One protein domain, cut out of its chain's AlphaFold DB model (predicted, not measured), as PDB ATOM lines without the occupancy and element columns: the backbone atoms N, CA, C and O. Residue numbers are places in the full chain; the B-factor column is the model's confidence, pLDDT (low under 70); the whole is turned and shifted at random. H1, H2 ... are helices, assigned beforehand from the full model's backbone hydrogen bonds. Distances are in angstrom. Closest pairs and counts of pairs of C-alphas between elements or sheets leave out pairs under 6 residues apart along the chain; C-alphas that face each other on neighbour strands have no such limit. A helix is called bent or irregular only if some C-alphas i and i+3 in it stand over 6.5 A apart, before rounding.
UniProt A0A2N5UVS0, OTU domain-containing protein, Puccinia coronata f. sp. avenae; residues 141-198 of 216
ATOM      1  N   GLU A 141      18.479 111.863  20.904       95.12
ATOM      2  CA  GLU A 141      19.243 112.262  19.714       95.12
ATOM      3  C   GLU A 141      20.675 112.671  20.077       95.12
ATOM      4  O   GLU A 141      21.630 112.293  19.400       95.12
ATOM      5  N   VAL A 142      20.845 113.390  21.191       95.81
ATOM      6  CA  VAL A 142      22.172 113.773  21.703       95.81
ATOM      7  C   VAL A 142      22.969 112.544  22.137       95.81
ATOM      8  O   VAL A 142      24.160 112.437  21.850       95.81
ATOM      9  N   ARG A 143      22.321 111.590  22.813       97.31
ATOM     10  CA  ARG A 143      22.951 110.315  23.179       97.31
ATOM     11  C   ARG A 143      23.353 109.526  21.934       97.31
ATOM     12  O   ARG A 143      24.461 108.995  21.894       97.31
ATOM     13  N   GLN A 144      22.489 109.478  20.923       97.69
ATOM     14  CA  GLN A 144      22.779 108.787  19.672       97.69
ATOM     15  C   GLN A 144      23.982 109.411  18.961       97.69
ATOM     16  O   GLN A 144      24.863 108.680  18.520       97.69
ATOM     17  N   ALA A 145      24.105 110.743  18.966       95.44
ATOM     18  CA  ALA A 145      25.288 111.419  18.443       95.44
ATOM     19  C   ALA A 145      26.581 110.959  19.142       95.44
ATOM     20  O   ALA A 145      27.578 110.715  18.469       95.44
ATOM     21  N   VAL A 146      26.573 110.769  20.468       96.38
ATOM     22  CA  VAL A 146      27.731 110.209  21.195       96.38
ATOM     23  C   VAL A 146      28.031 108.781  20.746       96.38
ATOM     24  O   VAL A 146      29.187 108.459  20.483       96.38
ATOM     25  N   ILE A 147      27.003 107.938  20.640       96.62
ATOM     26  CA  ILE A 147      27.144 106.531  20.246       96.62
ATOM     27  C   ILE A 147      27.726 106.409  18.833       96.62
ATOM     28  O   ILE A 147      28.639 105.614  18.619       96.62
ATOM     29  N   ASP A 148      27.236 107.212  17.893       96.44
ATOM     30  CA  ASP A 148      27.659 107.177  16.492       96.44
ATOM     31  C   ASP A 148      29.040 107.812  16.287       96.44
ATOM     32  O   ASP A 148      29.773 107.464  15.356       96.44
ATOM     33  N   PHE A 149      29.409 108.766  17.147       94.50
ATOM     34  CA  PHE A 149      30.668 109.494  17.040       94.50
ATOM     35  C   PHE A 149      31.826 108.817  17.780       94.50
ATOM     36  O   PHE A 149      32.973 108.939  17.346       94.50
ATOM     37  N   ALA A 150      31.549 108.057  18.843       93.06
ATOM     38  CA  ALA A 150      32.569 107.399  19.659       93.06
ATOM     39  C   ALA A 150      33.549 106.493  18.882       93.06
ATOM     40  O   ALA A 150      34.743 106.571  19.177       93.06
ATOM     41  N   PRO A 151      33.137 105.685  17.879       93.38
ATOM     42  CA  PRO A 151      34.073 104.850  17.117       93.38
ATOM     43  C   PRO A 151      35.129 105.661  16.353       93.38
ATOM     44  O   PRO A 151      36.251 105.207  16.160       93.38
ATOM     45  N   LYS A 152      34.812 106.902  15.958       91.25
ATOM     46  CA  LYS A 152      35.759 107.782  15.247       91.25
ATOM     47  C   LYS A 152      36.880 108.307  16.149       91.25
ATOM     48  O   LYS A 152      37.875 108.819  15.647       91.25
ATOM     49  N   HIS A 153      36.708 108.187  17.463       87.88
ATOM     50  CA  HIS A 153      37.635 108.653  18.491       87.88
ATOM     51  C   HIS A 153      38.075 107.515  19.423       87.88
ATOM     52  O   HIS A 153      38.545 107.771  20.529       87.88
ATOM     53  N   GLU A 154      37.936 106.260  18.987       89.38
ATOM     54  CA  GLU A 154      38.204 105.070  19.799       89.38
ATOM     55  C   GLU A 154      39.602 105.086  20.427       89.38
ATOM     56  O   GLU A 154      39.723 104.953  21.641       89.38
ATOM     57  N   GLU A 155      40.648 105.337  19.638       86.12
ATOM     58  CA  GLU A 155      42.038 105.380  20.120       86.12
ATOM     59  C   GLU A 155      42.270 106.453  21.199       86.12
ATOM     60  O   GLU A 155      43.055 106.274  22.132       86.12
ATOM     61  N   GLU A 156      41.580 107.589  21.097       83.31
ATOM     62  CA  GLU A 156      41.679 108.676  22.074       83.31
ATOM     63  C   GLU A 156      40.923 108.332  23.358       83.31
ATOM     64  O   GLU A 156      41.441 108.550  24.453       83.31
ATOM     65  N   LEU A 157      39.733 107.744  23.225       82.94
ATOM     66  CA  LEU A 157      38.917 107.288  24.348       82.94
ATOM     67  C   LEU A 157      39.611 106.151  25.104       82.94
ATOM     68  O   LEU A 157      39.677 106.174  26.331       82.94
ATOM     69  N   LYS A 158      40.216 105.205  24.377       84.75
ATOM     70  CA  LYS A 158      41.033 104.126  24.935       84.75
ATOM     71  C   LYS A 158      42.263 104.647  25.669       84.75
ATOM     72  O   LYS A 158      42.667 104.028  26.636       84.75
ATOM     73  N   ARG A 159      42.839 105.797  25.304       79.19
ATOM     74  CA  ARG A 159      43.981 106.371  26.045       79.19
ATOM     75  C   ARG A 159      43.621 106.769  27.481       79.19
ATOM     76  O   ARG A 159      44.485 106.742  28.351       79.19
ATOM     77  N   GLY A 160      42.363 107.139  27.721       67.06
ATOM     78  CA  GLY A 160      41.831 107.456  29.049       67.06
ATOM     79  C   GLY A 160      41.158 106.273  29.751       67.06
ATOM     80  O   GLY A 160      40.619 106.442  30.843       67.06
ATOM     81  N   MET A 161      41.147 105.089  29.134       78.12
ATOM     82  CA  MET A 161      40.429 103.910  29.614       78.12
ATOM     83  C   MET A 161      41.316 102.663  29.523       78.12
ATOM     84  O   MET A 161      42.370 102.649  28.906       78.12
ATOM     85  N   THR A 162      40.902 101.565  30.145       71.12
ATOM     86  CA  THR A 162      41.462 100.255  29.769       71.12
ATOM     87  C   THR A 162      40.777  99.770  28.490       71.12
ATOM     88  O   THR A 162      39.671 100.216  28.182       71.12
ATOM     89  N   GLU A 163      41.370  98.828  27.754       59.00
ATOM     90  CA  GLU A 163      40.768  98.291  26.520       59.00
ATOM     91  C   GLU A 163      39.385  97.659  26.783       59.00
ATOM     92  O   GLU A 163      38.391  98.052  26.179       59.00
ATOM     93  N   ARG A 164      39.271  96.821  27.827       69.94
ATOM     94  CA  ARG A 164      37.979  96.329  28.362       69.94
ATOM     95  C   ARG A 164      37.089  97.430  28.959       69.94
ATOM     96  O   ARG A 164      35.937  97.182  29.318       69.94
ATOM     97  N   GLY A 165      37.636  98.618  29.174       84.56
ATOM     98  CA  GLY A 165      36.919  99.802  29.632       84.56
ATOM     99  C   GLY A 165      36.110 100.445  28.513       84.56
ATOM    100  O   GLY A 165      34.965 100.807  28.759       84.56
ATOM    101  N   TYR A 166      36.652 100.500  27.293       88.62
ATOM    102  CA  TYR A 166      35.971 101.102  26.145       88.62
ATOM    103  C   TYR A 166      34.693 100.347  25.765       88.62
ATOM    104  O   TYR A 166      33.623 100.946  25.695       88.62
ATOM    105  N   ASP A 167      34.763  99.022  25.613       91.12
ATOM    106  CA  ASP A 167      33.589  98.227  25.225       91.12
ATOM    107  C   ASP A 167      32.480  98.289  26.279       91.12
ATOM    108  O   ASP A 167      31.304  98.477  25.954       91.12
ATOM    109  N   ARG A 168      32.852  98.205  27.564       91.75
ATOM    110  CA  ARG A 168      31.905  98.362  28.679       91.75
ATOM    111  C   ARG A 168      31.313  99.763  28.725       91.75
ATOM    112  O   ARG A 168      30.122  99.912  28.992       91.75
ATOM    113  N   TRP A 169      32.118 100.786  28.452       93.56
ATOM    114  CA  TRP A 169      31.644 102.159  28.350       93.56
ATOM    115  C   TRP A 169      30.625 102.298  27.211       93.56
ATOM    116  O   TRP A 169      29.518 102.776  27.454       93.56
ATOM    117  N   CYS A 170      30.927 101.778  26.019       93.62
ATOM    118  CA  CYS A 170      30.024 101.778  24.868       93.62
ATOM    119  C   CYS A 170      28.693 101.085  25.182       93.62
ATOM    120  O   CYS A 170      27.626 101.630  24.894       93.62
ATOM    121  N   GLN A 171      28.737  99.901  25.799       94.75
ATOM    122  CA  GLN A 171      27.538  99.164  26.210       94.75
ATOM    123  C   GLN A 171      26.709  99.955  27.224       94.75
ATOM    124  O   GLN A 171      25.497 100.076  27.063       94.75
ATOM    125  N   ARG A 172      27.356 100.560  28.226       94.56
ATOM    126  CA  ARG A 172      26.687 101.380  29.241       94.56
ATOM    127  C   ARG A 172      26.008 102.604  28.631       94.56
ATOM    128  O   ARG A 172      24.866 102.891  28.979       94.56
ATOM    129  N   ILE A 173      26.672 103.319  27.722       95.25
ATOM    130  CA  ILE A 173      26.082 104.496  27.071       95.25
ATOM    131  C   ILE A 173      24.923 104.102  26.147       95.25
ATOM    132  O   ILE A 173      23.902 104.792  26.146       95.25
ATOM    133  N   LYS A 174      25.020 102.973  25.431       94.50
ATOM    134  CA  LYS A 174      23.912 102.416  24.631       94.50
ATOM    135  C   LYS A 174      22.729 101.976  25.499       94.50
ATOM    136  O   LYS A 174      21.590 102.260  25.158       94.50
ATOM    137  N   GLY A 175      22.996 101.358  26.647       92.19
ATOM    138  CA  GLY A 175      21.991 100.859  27.592       92.19
ATOM    139  C   GLY A 175      21.347 101.923  28.487       92.19
ATOM    140  O   GLY A 175      20.820 101.585  29.539       92.19
ATOM    141  N   GLY A 176      21.423 103.209  28.129       91.06
ATOM    142  CA  GLY A 176      20.790 104.283  28.903       91.06
ATOM    143  C   GLY A 176      21.570 104.750  30.137       91.06
ATOM    144  O   GLY A 176      21.082 105.605  30.874       91.06
ATOM    145  N   GLY A 177      22.802 104.279  30.346       90.88
ATOM    146  CA  GLY A 177      23.641 104.689  31.471       90.88
ATOM    147  C   GLY A 177      23.958 106.189  31.491       90.88
ATOM    148  O   GLY A 177      23.753 106.911  30.509       90.88
ATOM    149  N   TRP A 178      24.458 106.668  32.629       93.31
ATOM    150  CA  TRP A 178      24.714 108.094  32.847       93.31
ATOM    151  C   TRP A 178      25.811 108.626  31.925       93.31
ATOM    152  O   TRP A 178      26.789 107.936  31.636       93.31
ATOM    153  N   GLY A 179      25.657 109.866  31.473       91.06
ATOM    154  CA  GLY A 179      26.714 110.548  30.740       91.06
ATOM    155  C   GLY A 179      27.897 110.890  31.650       91.06
ATOM    156  O   GLY A 179      27.715 111.148  32.837       91.06
ATOM    157  N   ASP A 180      29.103 110.889  31.090       90.06
ATOM    158  CA  ASP A 180      30.358 111.161  31.795       90.06
ATOM    159  C   ASP A 180      31.246 112.152  31.023       90.06
ATOM    160  O   ASP A 180      30.825 112.747  30.028       90.06
ATOM    161  N   GLN A 181      32.489 112.327  31.481       85.62
ATOM    162  CA  GLN A 181      33.457 113.211  30.833       85.62
ATOM    163  C   GLN A 181      33.737 112.811  29.377       85.62
ATOM    164  O   GLN A 181      33.827 113.680  28.519       85.62
ATOM    165  N   ALA A 182      33.798 111.513  29.066       89.50
ATOM    166  CA  ALA A 182      34.000 111.055  27.692       89.50
ATOM    167  C   ALA A 182      32.822 111.454  26.790       89.50
ATOM    168  O   ALA A 182      33.023 111.875  25.651       89.50
ATOM    169  N   CYS A 183      31.592 111.393  27.309       92.81
ATOM    170  CA  CYS A 183      30.427 111.922  26.604       92.81
ATOM    171  C   CYS A 183      30.563 113.433  26.366       92.81
ATOM    172  O   CYS A 183      30.314 113.887  25.254       92.81
ATOM    173  N   LEU A 184      30.980 114.206  27.373       90.44
ATOM    174  CA  LEU A 184      31.210 115.649  27.235       90.44
ATOM    175  C   LEU A 184      32.270 115.977  26.185       90.44
ATOM    176  O   LEU A 184      32.032 116.843  25.348       90.44
ATOM    177  N   ASP A 185      33.397 115.273  26.187       84.62
ATOM    178  CA  ASP A 185      34.483 115.496  25.234       84.62
ATOM    179  C   ASP A 185      34.034 115.187  23.800       84.62
ATOM    180  O   ASP A 185      34.321 115.945  22.869       84.62
ATOM    181  N   LEU A 186      33.283 114.098  23.614       89.00
ATOM    182  CA  LEU A 186      32.702 113.745  22.320       89.00
ATOM    183  C   LEU A 186      31.665 114.769  21.870       89.00
ATOM    184  O   LEU A 186      31.680 115.159  20.709       89.00
ATOM    185  N   LEU A 187      30.805 115.242  22.771       88.75
ATOM    186  CA  LEU A 187      29.802 116.267  22.472       88.75
ATOM    187  C   LEU A 187      30.451 117.613  22.146       88.75
ATOM    188  O   LEU A 187      30.039 118.269  21.192       88.75
ATOM    189  N   ALA A 188      31.494 117.998  22.879       83.00
ATOM    190  CA  ALA A 188      32.289 119.186  22.606       83.00
ATOM    191  C   ALA A 188      32.932 119.111  21.216       83.00
ATOM    192  O   ALA A 188      32.878 120.074  20.458       83.00
ATOM    193  N   ARG A 189      33.476 117.955  20.830       80.19
ATOM    194  CA  ARG A 189      34.051 117.748  19.491       80.19
ATOM    195  C   ARG A 189      32.987 117.717  18.398       80.19
ATOM    196  O   ARG A 189      33.151 118.378  17.377       80.19
ATOM    197  N   TYR A 190      31.905 116.975  18.618       83.56
ATOM    198  CA  TYR A 190      30.829 116.776  17.650       83.56
ATOM    199  C   TYR A 190      30.099 118.084  17.332       83.56
ATOM    200  O   TYR A 190      29.900 118.416  16.167       83.56
ATOM    201  N   TYR A 191      29.744 118.851  18.364       78.81
ATOM    202  CA  TYR A 191      29.057 120.136  18.222       78.81
ATOM    203  C   TYR A 191      30.008 121.336  18.141       78.81
ATOM    204  O   TYR A 191      29.537 122.464  18.033       78.81
ATOM    205  N   GLN A 192      31.325 121.105  18.190       73.75
ATOM    206  CA  GLN A 192      32.361 122.143  18.165       73.75
ATOM    207  C   GLN A 192      32.166 123.201  19.266       73.75
ATOM    208  O   GLN A 192      32.179 124.406  19.019       73.75
ATOM    209  N   LEU A 193      31.977 122.729  20.501       70.31
ATOM    210  CA  LEU A 193      31.689 123.541  21.681       70.31
ATOM    211  C   LEU A 193      32.866 123.619  22.638       70.31
ATOM    212  O   LEU A 193      33.628 122.671  22.810       70.31
ATOM    213  N   ILE A 194      32.908 124.734  23.361       67.75
ATOM    214  CA  ILE A 194      33.617 124.836  24.632       67.75
ATOM    215  C   ILE A 194      32.570 124.621  25.723       67.75
ATOM    216  O   ILE A 194      31.661 125.437  25.880       67.75
ATOM    217  N   ILE A 195      32.670 123.507  26.447       72.25
ATOM    218  CA  ILE A 195      31.751 123.182  27.541       72.25
ATOM    219  C   ILE A 195      32.422 123.518  28.871       72.25
ATOM    220  O   ILE A 195      33.524 123.056  29.153       72.25
ATOM    221  N   PHE A 196      31.727 124.291  29.705       69.38
ATOM    222  CA  PHE A 196      32.129 124.565  31.081       69.38
ATOM    223  C   PHE A 196      31.201 123.828  32.038       69.38
ATOM    224  O   PHE A 196      29.991 124.057  32.040       69.38
ATOM    225  N   THR A 197      31.764 122.969  32.882       70.44
ATOM    226  CA  THR A 197      31.035 122.317  33.971       70.44
ATOM    227  C   THR A 197      31.348 123.017  35.286       70.44
ATOM    228  O   THR A 197      32.512 123.114  35.672       70.44
ATOM    229  N   ALA A 198      30.322 123.485  35.993       66.75
ATOM    230  CA  ALA A 198      30.453 124.012  37.347       66.75
ATOM    231  C   ALA A 198      29.849 123.007  38.336       66.75
ATOM    232  O   ALA A 198      28.654 122.725  38.279       66.75
TER     233      ALA A 198
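Overview. This is residues 141 to 198 of the 216 residues of the protein "OTU domain-containing protein" of Puccinia coronata f. sp. avenae (UniProt A0A2N5UVS0). A long, kinked helix, H1, has H2 folded back alongside it as the second half of a helical hairpin, while H3 packs on H1 about perpendicular to it, though only just, at 73 degrees, and stays clear of H2. After H3 the printed part ends in a tail, residues 191 to 198, that holds no named element. The printed part has 58 residues with three named helices, in the order H1, H2, H3 along the chain, and no named strand; the class is all helix, with 41 residues in the helices. The whole is compact, with a radius of gyration of the C-alphas of 10.9 A, and its outline is rounded, with spans of 29 by 23 by 23 A.

Arrangement. Begin with H1, residues 141 to 159, the longest helix, which touches both of the others. Look near residue 153 and you will find a kink of 89 degrees; H1 is irregular there, with C-alphas 152 and 155 8.3 A apart, and its line is a rough one. H2, residues 163 to 174, touches H1, and their closest C-alphas are those of Lys 158 and Tyr 166, 6.0 A apart. Their lines stand at a shallow tilt of 4 degrees and run opposite ways, and the two form a helical hairpin. Now go to H3, residues 181 to 190, which touches H1: the closest C-alphas are those of Val 146 and Leu 186, 6.2 A apart. The lines of H1 and H3 are about perpendicular, but only just, at 73 degrees. H2 and H3 are apart. In the backbone of H3 every O i to N i+4 pair is within hydrogen-bond range; in H1 it is 10 of 15 and in H2 6 of 8.

Along the chain. Find C-alpha 141 at (19.243, 112.262, 19.714); from there H1 runs 26.2 A to C-alpha 159 at (43.981, 106.371, 26.045). H2 starts at C-alpha 163, at (40.768, 98.291, 26.520), and runs 17.5 A to C-alpha 174. H3 runs 13.9 A from C-alpha 181 to C-alpha 190, which you will find at (30.829, 116.776, 17.650).

Size, cuts and confidence. The two C-alphas farthest apart are those of Arg 164 and Ala 198, at 30.1 A, and the first and last printed C-alphas, of Glu 141 and Ala 198, are 24.0 A apart. The printed part has no cut. The link from H1 to H2 is tight, with 3 residues, and the link from H2 to H3 is short, with 6. The mean pLDDT of the printed part is 86.0; look for values under 70 at residue 160, residues 163 to 164, and residues 194, 196 and 198.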